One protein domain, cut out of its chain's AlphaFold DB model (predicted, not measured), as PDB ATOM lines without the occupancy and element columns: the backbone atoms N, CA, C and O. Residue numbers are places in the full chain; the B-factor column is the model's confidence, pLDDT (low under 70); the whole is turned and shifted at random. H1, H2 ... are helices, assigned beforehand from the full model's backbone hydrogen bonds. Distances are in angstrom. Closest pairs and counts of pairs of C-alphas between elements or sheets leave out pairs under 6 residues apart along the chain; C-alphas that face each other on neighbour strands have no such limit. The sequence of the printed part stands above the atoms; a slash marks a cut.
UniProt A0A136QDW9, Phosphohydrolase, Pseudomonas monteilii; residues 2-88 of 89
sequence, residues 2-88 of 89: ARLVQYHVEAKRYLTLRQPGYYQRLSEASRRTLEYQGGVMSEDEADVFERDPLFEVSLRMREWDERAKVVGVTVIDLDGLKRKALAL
ATOM      1  N   ALA A   2     282.686 202.170 285.585       75.12
ATOM      2  CA  ALA A   2     282.919 201.230 284.472       75.12
ATOM      3  C   ALA A   2     282.980 201.883 283.070       75.12
ATOM      4  O   ALA A   2     283.870 201.570 282.288       75.12
ATOM      5  N   ARG A   3     282.108 202.865 282.789       78.38
ATOM      6  CA  ARG A   3     282.119 203.607 281.512       78.38
ATOM      7  C   ARG A   3     283.418 204.376 281.244       78.38
ATOM      8  O   ARG A   3     283.895 204.364 280.121       78.38
ATOM      9  N   LEU A   4     284.045 204.966 282.266       78.88
ATOM     10  CA  LEU A   4     285.325 205.674 282.098       78.88
ATOM     11  C   LEU A   4     286.456 204.726 281.690       78.88
ATOM     12  O   LEU A   4     287.289 205.078 280.861       78.88
ATOM     13  N   VAL A   5     286.449 203.505 282.238       78.94
ATOM     14  CA  VAL A   5     287.416 202.467 281.864       78.94
ATOM     15  C   VAL A   5     287.202 202.028 280.423       78.94
ATOM     16  O   VAL A   5     288.172 201.794 279.727       78.94
ATOM     17  N   GLN A   6     285.972 201.961 279.922       83.06
ATOM     18  CA  GLN A   6     285.750 201.683 278.502       83.06
ATOM     19  C   GLN A   6     286.204 202.859 277.621       83.06
ATOM     20  O   GLN A   6     286.885 202.671 276.616       83.06
ATOM     21  N   TYR A   7     285.889 204.085 278.028       88.44
ATOM     22  CA  TYR A   7     286.048 205.258 277.173       88.44
ATOM     23  C   TYR A   7     287.495 205.718 276.984       88.44
ATOM     24  O   TYR A   7     287.756 206.506 276.081       88.44
ATOM     25  N   HIS A   8     288.466 205.225 277.763       87.19
ATOM     26  CA  HIS A   8     289.876 205.491 277.445       87.19
ATOM     27  C   HIS A   8     290.289 204.866 276.095       87.19
ATOM     28  O   HIS A   8     291.210 205.368 275.447       87.19
ATOM     29  N   VAL A   9     289.615 203.791 275.657       91.00
ATOM     30  CA  VAL A   9     289.811 203.200 274.326       91.00
ATOM     31  C   VAL A   9     289.188 204.095 273.262       91.00
ATOM     32  O   VAL A   9     289.874 204.460 272.311       91.00
ATOM     33  N   GLU A  10     287.941 204.524 273.459       94.94
ATOM     34  CA  GLU A  10     287.257 205.432 272.529       94.94
ATOM     35  C   GLU A  10     288.012 206.756 272.372       94.94
ATOM     36  O   GLU A  10     288.285 207.183 271.254       94.94
ATOM     37  N   ALA A  11     288.504 207.334 273.471       95.44
ATOM     38  CA  ALA A  11     289.353 208.522 273.446       95.44
ATOM     39  C   ALA A  11     290.630 208.320 272.613       95.44
ATOM     40  O   ALA A  11     291.062 209.238 271.920       95.44
ATOM     41  N   LYS A  12     291.237 207.122 272.634       95.56
ATOM     42  CA  LYS A  12     292.392 206.803 271.777       95.56
ATOM     43  C   LYS A  12     292.006 206.838 270.298       95.56
ATOM     44  O   LYS A  12     292.724 207.443 269.499       95.56
ATOM     45  N   ARG A  13     290.905 206.171 269.932       96.44
ATOM     46  CA  ARG A  13     290.414 206.105 268.547       96.44
ATOM     47  C   ARG A  13     290.047 207.501 268.036       96.44
ATOM     48  O   ARG A  13     290.487 207.885 266.955       96.44
ATOM     49  N   TYR A  14     289.349 208.274 268.864       96.88
ATOM     50  CA  TYR A  14     288.952 209.656 268.612       96.88
ATOM     51  C   TYR A  14     290.148 210.591 268.397       96.88
ATOM     52  O   TYR A  14     290.241 211.263 267.373       96.88
ATOM     53  N   LEU A  15     291.108 210.618 269.331       95.69
ATOM     54  CA  LEU A  15     292.271 211.507 269.230       95.69
ATOM     55  C   LEU A  15     293.132 211.179 268.009       95.69
ATOM     56  O   LEU A  15     293.730 212.075 267.421       95.69
ATOM     57  N   THR A  16     293.161 209.909 267.601       95.31
ATOM     58  CA  THR A  16     293.845 209.494 266.375       95.31
ATOM     59  C   THR A  16     293.186 210.073 265.117       95.31
ATOM     60  O   THR A  16     293.903 210.383 264.168       95.31
ATOM     61  N   LEU A  17     291.862 210.266 265.118       96.25
ATOM     62  CA  LEU A  17     291.131 210.937 264.037       96.25
ATOM     63  C   LEU A  17     291.335 212.459 264.080       96.25
ATOM     64  O   LEU A  17     291.718 213.073 263.089       96.25
ATOM     65  N   ARG A  18     291.055 213.075 265.234       95.75
ATOM     66  CA  ARG A  18     290.868 214.531 265.363       95.75
ATOM     67  C   ARG A  18     292.153 215.313 265.605       95.75
ATOM     68  O   ARG A  18     292.190 216.509 265.332       95.75
ATOM     69  N   GLN A  19     293.209 214.672 266.107       94.44
ATOM     70  CA  GLN A  19     294.475 215.338 266.388       94.44
ATOM     71  C   GLN A  19     295.585 214.834 265.451       94.44
ATOM     72  O   GLN A  19     296.159 213.762 265.681       94.44
ATOM     73  N   PRO A  20     295.966 215.629 264.431       92.00
ATOM     74  CA  PRO A  20     297.107 215.316 263.583       92.00
ATOM     75  C   PRO A  20     298.356 215.041 264.426       92.00
ATOM     76  O   PRO A  20     298.640 215.744 265.398       92.00
ATOM     77  N   GLY A  21     299.103 213.994 264.086       91.06
ATOM     78  CA  GLY A  21     300.297 213.614 264.843       91.06
ATOM     79  C   GLY A  21     300.033 212.751 266.088       91.06
ATOM     80  O   GLY A  21     300.985 212.318 266.741       91.06
ATOM     81  N   TYR A  22     298.773 212.493 266.469       93.25
ATOM     82  CA  TYR A  22     298.467 211.677 267.652       93.25
ATOM     83  C   TYR A  22     298.890 210.216 267.475       93.25
ATOM     84  O   TYR A  22     299.510 209.655 268.377       93.25
ATOM     85  N   TYR A  23     298.658 209.630 266.295       92.12
ATOM     86  CA  TYR A  23     299.056 208.248 265.995       92.12
ATOM     87  C   TYR A  23     300.552 207.996 266.246       92.12
ATOM     88  O   TYR A  23     300.931 206.955 266.772       92.12
ATOM     89  N   GLN A  24     301.410 208.963 265.913       91.44
ATOM     90  CA  GLN A  24     302.863 208.878 266.074       91.44
ATOM     91  C   GLN A  24     303.304 208.945 267.540       91.44
ATOM     92  O   GLN A  24     304.359 208.418 267.882       91.44
ATOM     93  N   ARG A  25     302.504 209.578 268.407       89.69
ATOM     94  CA  ARG A  25     302.774 209.660 269.850       89.69
ATOM     95  C   ARG A  25     302.392 208.387 270.596       89.69
ATOM     96  O   ARG A  25     302.892 208.164 271.694       89.69
ATOM     97  N   LEU A  26     301.542 207.549 270.004       90.00
ATOM     98  CA  LEU A  26     301.167 206.274 270.593       90.00
ATOM     99  C   LEU A  26     302.380 205.351 270.714       90.00
ATOM    100  O   LEU A  26     303.098 205.081 269.744       90.00
ATOM    101  N   SER A  27     302.542 204.764 271.901       88.62
ATOM    102  CA  SER A  27     303.488 203.656 272.072       88.62
ATOM    103  C   SER A  27     303.186 202.515 271.096       88.62
ATOM    104  O   SER A  27     302.052 202.349 270.640       88.62
ATOM    105  N   GLU A  28     304.186 201.690 270.801       90.38
ATOM    106  CA  GLU A  28     304.036 200.568 269.872       90.38
ATOM    107  C   GLU A  28     302.886 199.621 270.262       90.38
ATOM    108  O   GLU A  28     302.060 199.266 269.421       90.38
ATOM    109  N   ALA A  29     302.756 199.297 271.552       89.62
ATOM    110  CA  ALA A  29     301.652 198.485 272.061       89.62
ATOM    111  C   ALA A  29     300.280 199.155 271.842       89.62
ATOM    112  O   ALA A  29     299.311 198.501 271.450       89.62
ATOM    113  N   SER A  30     300.189 200.473 272.045       89.81
ATOM    114  CA  SER A  30     298.947 201.233 271.846       89.81
ATOM    115  C   SER A  30     298.522 201.296 270.376       89.81
ATOM    116  O   SER A  30     297.320 201.270 270.107       89.81
ATOM    117  N   ARG A  31     299.486 201.342 269.443       92.62
ATOM    118  CA  ARG A  31     299.234 201.274 267.994       92.62
ATOM    119  C   ARG A  31     298.730 199.901 267.575       92.62
ATOM    120  O   ARG A  31     297.672 199.820 266.969       92.62
ATOM    121  N   ARG A  32     299.410 198.827 267.992       92.44
ATOM    122  CA  ARG A  32     298.970 197.448 267.701       92.44
ATOM    123  C   ARG A  32     297.554 197.188 268.211       92.44
ATOM    124  O   ARG A  32     296.714 196.658 267.500       92.44
ATOM    125  N   THR A  33     297.264 197.605 269.442       92.69
ATOM    126  CA  THR A  33     295.926 197.428 270.028       92.69
ATOM    127  C   THR A  33     294.853 198.301 269.388       92.69
ATOM    128  O   THR A  33     293.689 197.934 269.463       92.69
ATOM    129  N   LEU A  34     295.200 199.434 268.765       92.94
ATOM    130  CA  LEU A  34     294.219 200.286 268.084       92.94
ATOM    131  C   LEU A  34     293.536 199.533 266.934       92.94
ATOM    132  O   LEU A  34     292.323 199.632 266.789       92.94
ATOM    133  N   GLU A  35     294.291 198.744 266.171       90.81
ATOM    134  CA  GLU A  35     293.765 197.971 265.038       90.81
ATOM    135  C   GLU A  35     292.709 196.951 265.486       90.81
ATOM    136  O   GLU A  35     291.624 196.884 264.912       90.81
ATOM    137  N   TYR A  36     292.966 196.231 266.581       91.56
ATOM    138  CA  TYR A  36     292.012 195.267 267.147       91.56
ATOM    139  C   TYR A  36     290.828 195.916 267.877       91.56
ATOM    140  O   TYR A  36     289.848 195.242 268.179       91.56
ATOM    141  N   GLN A  37     290.913 197.212 268.180       91.25
ATOM    142  CA  GLN A  37     289.881 197.973 268.889       91.25
ATOM    143  C   GLN A  37     288.959 198.747 267.939       91.25
ATOM    144  O   GLN A  37     288.282 199.673 268.368       91.25
ATOM    145  N   GLY A  38     288.929 198.384 266.654       91.44
ATOM    146  CA  GLY A  38     288.086 199.046 265.654       91.44
ATOM    147  C   GLY A  38     288.755 200.234 264.962       91.44
ATOM    148  O   GLY A  38     288.079 200.986 264.266       91.44
ATOM    149  N   GLY A  39     290.067 200.415 265.132       93.44
ATOM    150  CA  GLY A  39     290.845 201.406 264.393       93.44
ATOM    151  C   GLY A  39     290.501 202.856 264.735       93.44
ATOM    152  O   GLY A  39     289.923 203.158 265.779       93.44
ATOM    153  N   VAL A  40     290.909 203.765 263.851       95.31
ATOM    154  CA  VAL A  40     290.535 205.185 263.917       95.31
ATOM    155  C   VAL A  40     289.019 205.306 263.761       95.31
ATOM    156  O   VAL A  40     288.438 204.588 262.951       95.31
ATOM    157  N   MET A  41     288.396 206.189 264.543       96.50
ATOM    158  CA  MET A  41     286.957 206.444 264.427       96.50
ATOM    159  C   MET A  41     286.582 206.981 263.042       96.50
ATOM    160  O   MET A  41     287.380 207.669 262.403       96.50
ATOM    161  N   SER A  42     285.348 206.724 262.613       96.56
ATOM    162  CA  SER A  42     284.697 207.520 261.572       96.56
ATOM    163  C   SER A  42     284.268 208.893 262.107       96.56
ATOM    164  O   SER A  42     284.213 209.121 263.316       96.56
ATOM    165  N   GLU A  43     283.931 209.812 261.201       96.44
ATOM    166  CA  GLU A  43     283.353 211.116 261.560       96.44
ATOM    167  C   GLU A  43     282.069 210.961 262.394       96.44
ATOM    168  O   GLU A  43     281.931 211.598 263.434       96.44
ATOM    169  N   ASP A  44     281.184 210.035 262.013       96.69
ATOM    170  CA  ASP A  44     279.935 209.785 262.740       96.69
ATOM    171  C   ASP A  44     280.184 209.241 264.159       96.69
ATOM    172  O   ASP A  44     279.512 209.639 265.112       96.69
ATOM    173  N   GLU A  45     281.158 208.335 264.326       95.69
ATOM    174  CA  GLU A  45     281.547 207.829 265.649       95.69
ATOM    175  C   GLU A  45     282.113 208.949 266.528       95.69
ATOM    176  O   GLU A  45     281.799 209.025 267.719       95.69
ATOM    177  N   ALA A  46     282.924 209.831 265.941       96.19
ATOM    178  CA  ALA A  46     283.517 210.960 266.638       96.19
ATOM    179  C   ALA A  46     282.452 211.961 267.101       96.19
ATOM    180  O   ALA A  46     282.467 212.362 268.262       96.19
ATOM    181  N   ASP A  47     281.480 212.284 266.249       96.25
ATOM    182  CA  ASP A  47     280.372 213.180 266.590       96.25
ATOM    183  C   ASP A  47     279.492 212.620 267.719       96.25
ATOM    184  O   ASP A  47     279.000 213.364 268.573       96.25
ATOM    185  N   VAL A  48     279.283 211.299 267.754       95.44
ATOM    186  CA  VAL A  48     278.579 210.636 268.863       95.44
ATOM    187  C   VAL A  48     279.406 210.704 270.147       95.44
ATOM    188  O   VAL A  48     278.857 211.005 271.208       95.44
ATOM    189  N   PHE A  49     280.714 210.458 270.060       95.06
ATOM    190  CA  PHE A  49     281.611 210.483 271.214       95.06
ATOM    191  C   PHE A  49     281.754 211.887 271.823       95.06
ATOM    192  O   PHE A  49     281.727 212.024 273.046       95.06
ATOM    193  N   GLU A  50     281.822 212.934 270.997       95.75
ATOM    194  CA  GLU A  50     281.884 214.343 271.425       95.75
ATOM    195  C   GLU A  50     280.644 214.792 272.212       95.75
ATOM    196  O   GLU A  50     280.718 215.694 273.047       95.75
ATOM    197  N   ARG A  51     279.492 214.157 271.971       95.62
ATOM    198  CA  ARG A  51     278.229 214.470 272.658       95.62
ATOM    199  C   ARG A  51     278.085 213.778 274.010       95.62
ATOM    200  O   ARG A  51     277.136 214.075 274.739       95.62
ATOM    201  N   ASP A  52     278.977 212.853 274.354       93.94
ATOM    202  CA  ASP A  52     278.888 212.150 275.626       93.94
ATOM    203  C   ASP A  52     279.343 213.056 276.791       93.94
ATOM    204  O   ASP A  52     280.411 213.666 276.721       93.94
ATOM    205  N   PRO A  53     278.600 213.117 277.913       93.81
ATOM    206  CA  PRO A  53     279.003 213.889 279.091       93.81
ATOM    207  C   PRO A  53     280.383 213.527 279.664       93.81
ATOM    208  O   PRO A  53     280.966 214.309 280.416       93.81
ATOM    209  N   LEU A  54     280.898 212.332 279.363       92.56
ATOM    210  CA  LEU A  54     282.209 211.863 279.797       92.56
ATOM    211  C   LEU A  54     283.340 212.202 278.817       92.56
ATOM    212  O   LEU A  54     284.493 211.943 279.153       92.56
ATOM    213  N   PHE A  55     283.053 212.803 277.660       94.06
ATOM    214  CA  PHE A  55     284.034 213.107 276.614       94.06
ATOM    215  C   PHE A  55     285.320 213.745 277.165       94.06
ATOM    216  O   PHE A  55     286.408 213.172 277.080       94.06
ATOM    217  N   GLU A  56     285.179 214.881 277.847       94.62
ATOM    218  CA  GLU A  56     286.294 215.657 278.402       94.62
ATOM    219  C   GLU A  56     287.155 214.860 279.390       94.62
ATOM    220  O   GLU A  56     288.389 214.905 279.362       94.62
ATOM    221  N   VAL A  57     286.518 214.107 280.288       94.25
ATOM    222  CA  VAL A  57     287.246 213.313 281.287       94.25
ATOM    223  C   VAL A  57     287.914 212.095 280.648       94.25
ATOM    224  O   VAL A  57     289.010 211.718 281.064       94.25
ATOM    225  N   SER A  58     287.321 211.522 279.600       94.19
ATOM    226  CA  SER A  58     287.911 210.431 278.828       94.19
ATOM    227  C   SER A  58     289.157 210.875 278.063       94.19
ATOM    228  O   SER A  58     290.156 210.150 278.079       94.19
ATOM    229  N   LEU A  59     289.158 212.082 277.486       94.38
ATOM    230  CA  LEU A  59     290.356 212.654 276.862       94.38
ATOM    231  C   LEU A  59     291.484 212.869 277.878       94.38
ATOM    232  O   LEU A  59     292.620 212.460 277.633       94.38
ATOM    233  N   ARG A  60     291.175 213.435 279.053       93.88
ATOM    234  CA  ARG A  60     292.170 213.641 280.125       93.88
ATOM    235  C   ARG A  60     292.747 212.327 280.634       93.88
ATOM    236  O   ARG A  60     293.961 212.201 280.774       93.88
ATOM    237  N   MET A  61     291.894 211.330 280.864       92.44
ATOM    238  CA  MET A  61     292.343 209.989 281.237       92.44
ATOM    239  C   MET A  61     293.290 209.399 280.196       92.44
ATOM    240  O   MET A  61     294.300 208.800 280.560       92.44
ATOM    241  N   ARG A  62     292.987 209.584 278.907       93.75
ATOM    242  CA  ARG A  62     293.834 209.087 277.827       93.75
ATOM    243  C   ARG A  62     295.184 209.800 277.760       93.75
ATOM    244  O   ARG A  62     296.195 209.161 277.480       93.75
ATOM    245  N   GLU A  63     295.221 211.100 278.028       91.31
ATOM    246  CA  GLU A  63     296.482 211.835 278.134       91.31
ATOM    247  C   GLU A  63     297.349 211.291 279.278       91.31
ATOM    248  O   GLU A  63     298.545 211.060 279.097       91.31
ATOM    249  N   TRP A  64     296.751 211.041 280.447       91.25
ATOM    250  CA  TRP A  64     297.466 210.449 281.578       91.25
ATOM    251  C   TRP A  64     297.975 209.040 281.268       91.25
ATOM    252  O   TRP A  64     299.122 208.745 281.595       91.25
ATOM    253  N   ASP A  65     297.178 208.208 280.591       89.62
ATOM    254  CA  ASP A  65     297.573 206.869 280.129       89.62
ATOM    255  C   ASP A  65     298.814 206.920 279.221       89.62
ATOM    256  O   ASP A  65     299.786 206.192 279.426       89.62
ATOM    257  N   GLU A  66     298.851 207.847 278.258       86.44
ATOM    258  CA  GLU A  66     300.029 208.006 277.398       86.44
ATOM    259  C   GLU A  66     301.270 208.492 278.158       86.44
ATOM    260  O   GLU A  66     302.385 208.063 277.851       86.44
ATOM    261  N   ARG A  67     301.094 209.346 279.171       88.81
ATOM    262  CA  ARG A  67     302.193 209.885 279.989       88.81
ATOM    263  C   ARG A  67     302.713 208.889 281.029       88.81
ATOM    264  O   ARG A  67     303.874 208.985 281.425       88.81
ATOM    265  N   ALA A  68     301.900 207.926 281.459       89.38
ATOM    266  CA  ALA A  68     302.213 206.959 282.516       89.38
ATOM    267  C   ALA A  68     303.137 205.806 282.059       89.38
ATOM    268  O   ALA A  68     302.977 204.663 282.476       89.38
ATOM    269  N   LYS A  69     304.121 206.100 281.200       86.75
ATOM    270  CA  LYS A  69     305.071 205.123 280.629       86.75
ATOM    271  C   LYS A  69     306.509 205.324 281.117       86.75
ATOM    272  O   LYS A  69     307.426 204.660 280.642       86.75
ATOM    273  N   VAL A  70     306.715 206.251 282.054       89.44
ATOM    274  CA  VAL A  70     308.033 206.576 282.616       89.44
ATOM    275  C   VAL A  70     308.353 205.629 283.769       89.44
ATOM    276  O   VAL A  70     307.623 205.561 284.758       89.44
ATOM    277  N   VAL A  71     309.464 204.905 283.648       92.25
ATOM    278  CA  VAL A  71     309.949 203.978 284.679       92.25
ATOM    279  C   VAL A  71     310.664 204.752 285.790       92.25
ATOM    280  O   VAL A  71     311.310 205.764 285.533       92.25
ATOM    281  N   GLY A  72     310.568 204.267 287.032       91.88
ATOM    282  CA  GLY A  72     311.281 204.843 288.180       91.88
ATOM    283  C   GLY A  72     310.586 206.043 288.830       91.88
ATOM    284  O   GLY A  72     311.167 206.682 289.702       91.88
ATOM    285  N   VAL A  73     309.345 206.343 288.442       91.38
ATOM    286  CA  VAL A  73     308.522 207.362 289.102       91.38
ATOM    287  C   VAL A  73     307.886 206.765 290.355       91.38
ATOM    288  O   VAL A  73     307.217 205.734 290.288       91.38
ATOM    289  N   THR A  74     308.071 207.412 291.505       93.12
ATOM    290  CA  THR A  74     307.370 207.038 292.737       93.12
ATOM    291  C   THR A  74     305.874 207.305 292.582       93.12
ATOM    292  O   THR A  74     305.466 208.419 292.255       93.12
ATOM    293  N   VAL A  75     305.057 206.286 292.836       91.06
ATOM    294  CA  VAL A  75     303.595 206.349 292.737       91.06
ATOM    295  C   VAL A  75     302.940 206.072 294.088       91.06
ATOM    296  O   VAL A  75     303.585 205.609 295.028       91.06
ATOM    297  N   ILE A  76     301.648 206.384 294.185       92.19
ATOM    298  CA  ILE A  76     300.840 206.085 295.369       92.19
ATOM    299  C   ILE A  76     300.741 204.567 295.544       92.19
ATOM    300  O   ILE A  76     300.613 203.824 294.573       92.19
ATOM    301  N   ASP A  77     300.760 204.130 296.798       92.88
ATOM    302  CA  ASP A  77     300.620 202.731 297.171       92.88
ATOM    303  C   ASP A  77     299.238 202.137 296.815       92.88
ATOM    304  O   ASP A  77     298.187 202.781 296.954       92.88
ATOM    305  N   LEU A  78     299.249 200.872 296.390       92.38
ATOM    306  CA  LEU A  78     298.059 200.138 295.964       92.38
ATOM    307  C   LEU A  78     297.054 199.932 297.104       92.38
ATOM    308  O   LEU A  78     295.850 200.032 296.856       92.38
ATOM    309  N   ASP A  79     297.494 199.714 298.349       94.62
ATOM    310  CA  ASP A  79     296.567 199.533 299.475       94.62
ATOM    311  C   ASP A  79     295.817 200.829 299.791       94.62
ATOM    312  O   ASP A  79     294.626 200.812 300.123       94.62
ATOM    313  N   GLY A  80     296.487 201.973 299.628       92.31
ATOM    314  CA  GLY A  80     295.854 203.287 299.700       92.31
ATOM    315  C   GLY A  80     294.712 203.447 298.692       92.31
ATOM    316  O   GLY A  80     293.625 203.907 299.055       92.31
ATOM    317  N   LEU A  81     294.932 203.027 297.443       92.19
ATOM    318  CA  LEU A  81     293.915 203.057 296.386       92.19
ATOM    319  C   LEU A  81     292.786 202.053 296.652       92.19
ATOM    320  O   LEU A  81     291.611 202.396 296.504       92.19
ATOM    321  N   LYS A  82     293.119 200.846 297.122       92.69
ATOM    322  CA  LYS A  82     292.149 199.798 297.464       92.69
ATOM    323  C   LYS A  82     291.181 200.251 298.555       92.69
ATOM    324  O   LYS A  82     289.974 200.079 298.408       92.69
ATOM    325  N   ARG A  83     291.684 200.887 299.620       94.81
ATOM    326  CA  ARG A  83     290.839 201.435 300.696       94.81
ATOM    327  C   ARG A  83     289.857 202.488 300.183       94.81
ATOM    328  O   ARG A  83     288.692 202.458 300.564       94.81
ATOM    329  N   LYS A  84     290.302 203.389 299.301       91.12
ATOM    330  CA  LYS A  84     289.423 204.399 298.684       91.12
ATOM    331  C   LYS A  84     288.328 203.758 297.837       91.12
ATOM    332  O   LYS A  84     287.185 204.182 297.927       91.12
ATOM    333  N   ALA A  85     288.673 202.750 297.037       89.56
ATOM    334  CA  ALA A  85     287.707 202.048 296.198       89.56
ATOM    335  C   ALA A  85     286.639 201.329 297.035       89.56
ATOM    336  O   ALA A  85     285.458 201.450 296.738       89.56
ATOM    337  N   LEU A  86     287.046 200.640 298.109       92.56
ATOM    338  CA  LEU A  86     286.120 199.957 299.017       92.56
ATOM    339  C   LEU A  86     285.179 200.918 299.754       92.56
ATOM    340  O   LEU A  86     284.048 200.549 300.020       92.56
ATOM    341  N   ALA A  87     285.620 202.140 300.063       91.62
ATOM    342  CA  ALA A  87     284.784 203.144 300.726       91.62
ATOM    343  C   ALA A  87     283.703 203.767 299.818       91.62
ATOM    344  O   ALA A  87     282.870 204.529 300.304       91.62
ATOM    345  N   LEU A  88     283.754 203.508 298.508       84.38
ATOM    346  CA  LEU A  88     282.804 204.011 297.508       84.38
ATOM    347  C   LEU A  88     281.779 202.950 297.067       84.38
ATOM    348  O   LEU A  88     280.942 203.249 296.213       84.38
TER     349      LEU A  88
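This is residues 2 to 88 of the 89 residues of the protein "Phosphohydrolase" of Pseudomonas monteilii (UniProt A0A136QDW9). A compact body gathers round the long, kinked helix H1, crossed by H5, while a free arm, residues 70 to 88, sticks out and ends in H6. The 87 printed residues hold six named helices, H1 to H6 in chain order, and no named strand: all helix. The whole is only just loose, close to compact, with a radius of gyration of the C-alphas of 14.8 A and spans of 41 by 30 by 20 A.

H1, residues 2 to 18, is 24.6 A long and begins with C-alpha 2 at (282.919, 201.230, 284.472); it has a kink of 35 degrees near residue 10. H5, residues 55 to 67, measures 18.7 A. H2 is residues 22 to 25, H3 28 to 36 and H4 43 to 50. H6, residues 78 to 86, ends with C-alpha 86 at (286.120, 199.957, 299.017).

H1, the hub, touches H5 about perpendicular, at 81 degrees; their closest C-alphas, His 8 and Arg 62, are 5.4 A apart. H1 only just touches H4, through residues 10 to 14 of H1 alone, with 3 pairs of C-alphas within 8 A, the closest Tyr 14 and Ala 46 at 5.9 A. H1 and H2 touch only at the corner, only just, with 3 pairs; the closest C-alphas are Thr 16 and Tyr 22, 5.3 A. H3 is close to H1 but not clearly touching, C-alphas Arg 13 and Leu 34 being closest at 7.0 A. H6 and H1 are apart. Every O i to N i+4 pair is within hydrogen-bond range in H4, H5 and H6, against 11 of 13 in H1 and 3 of 5 in H3; H2 is too short for such a pair.

The C-alphas farthest apart, Glu 43 and Asp 79, are 41.8 A apart. The printed part has no cut, no link is long, and no printed residue is under 70 in pLDDT.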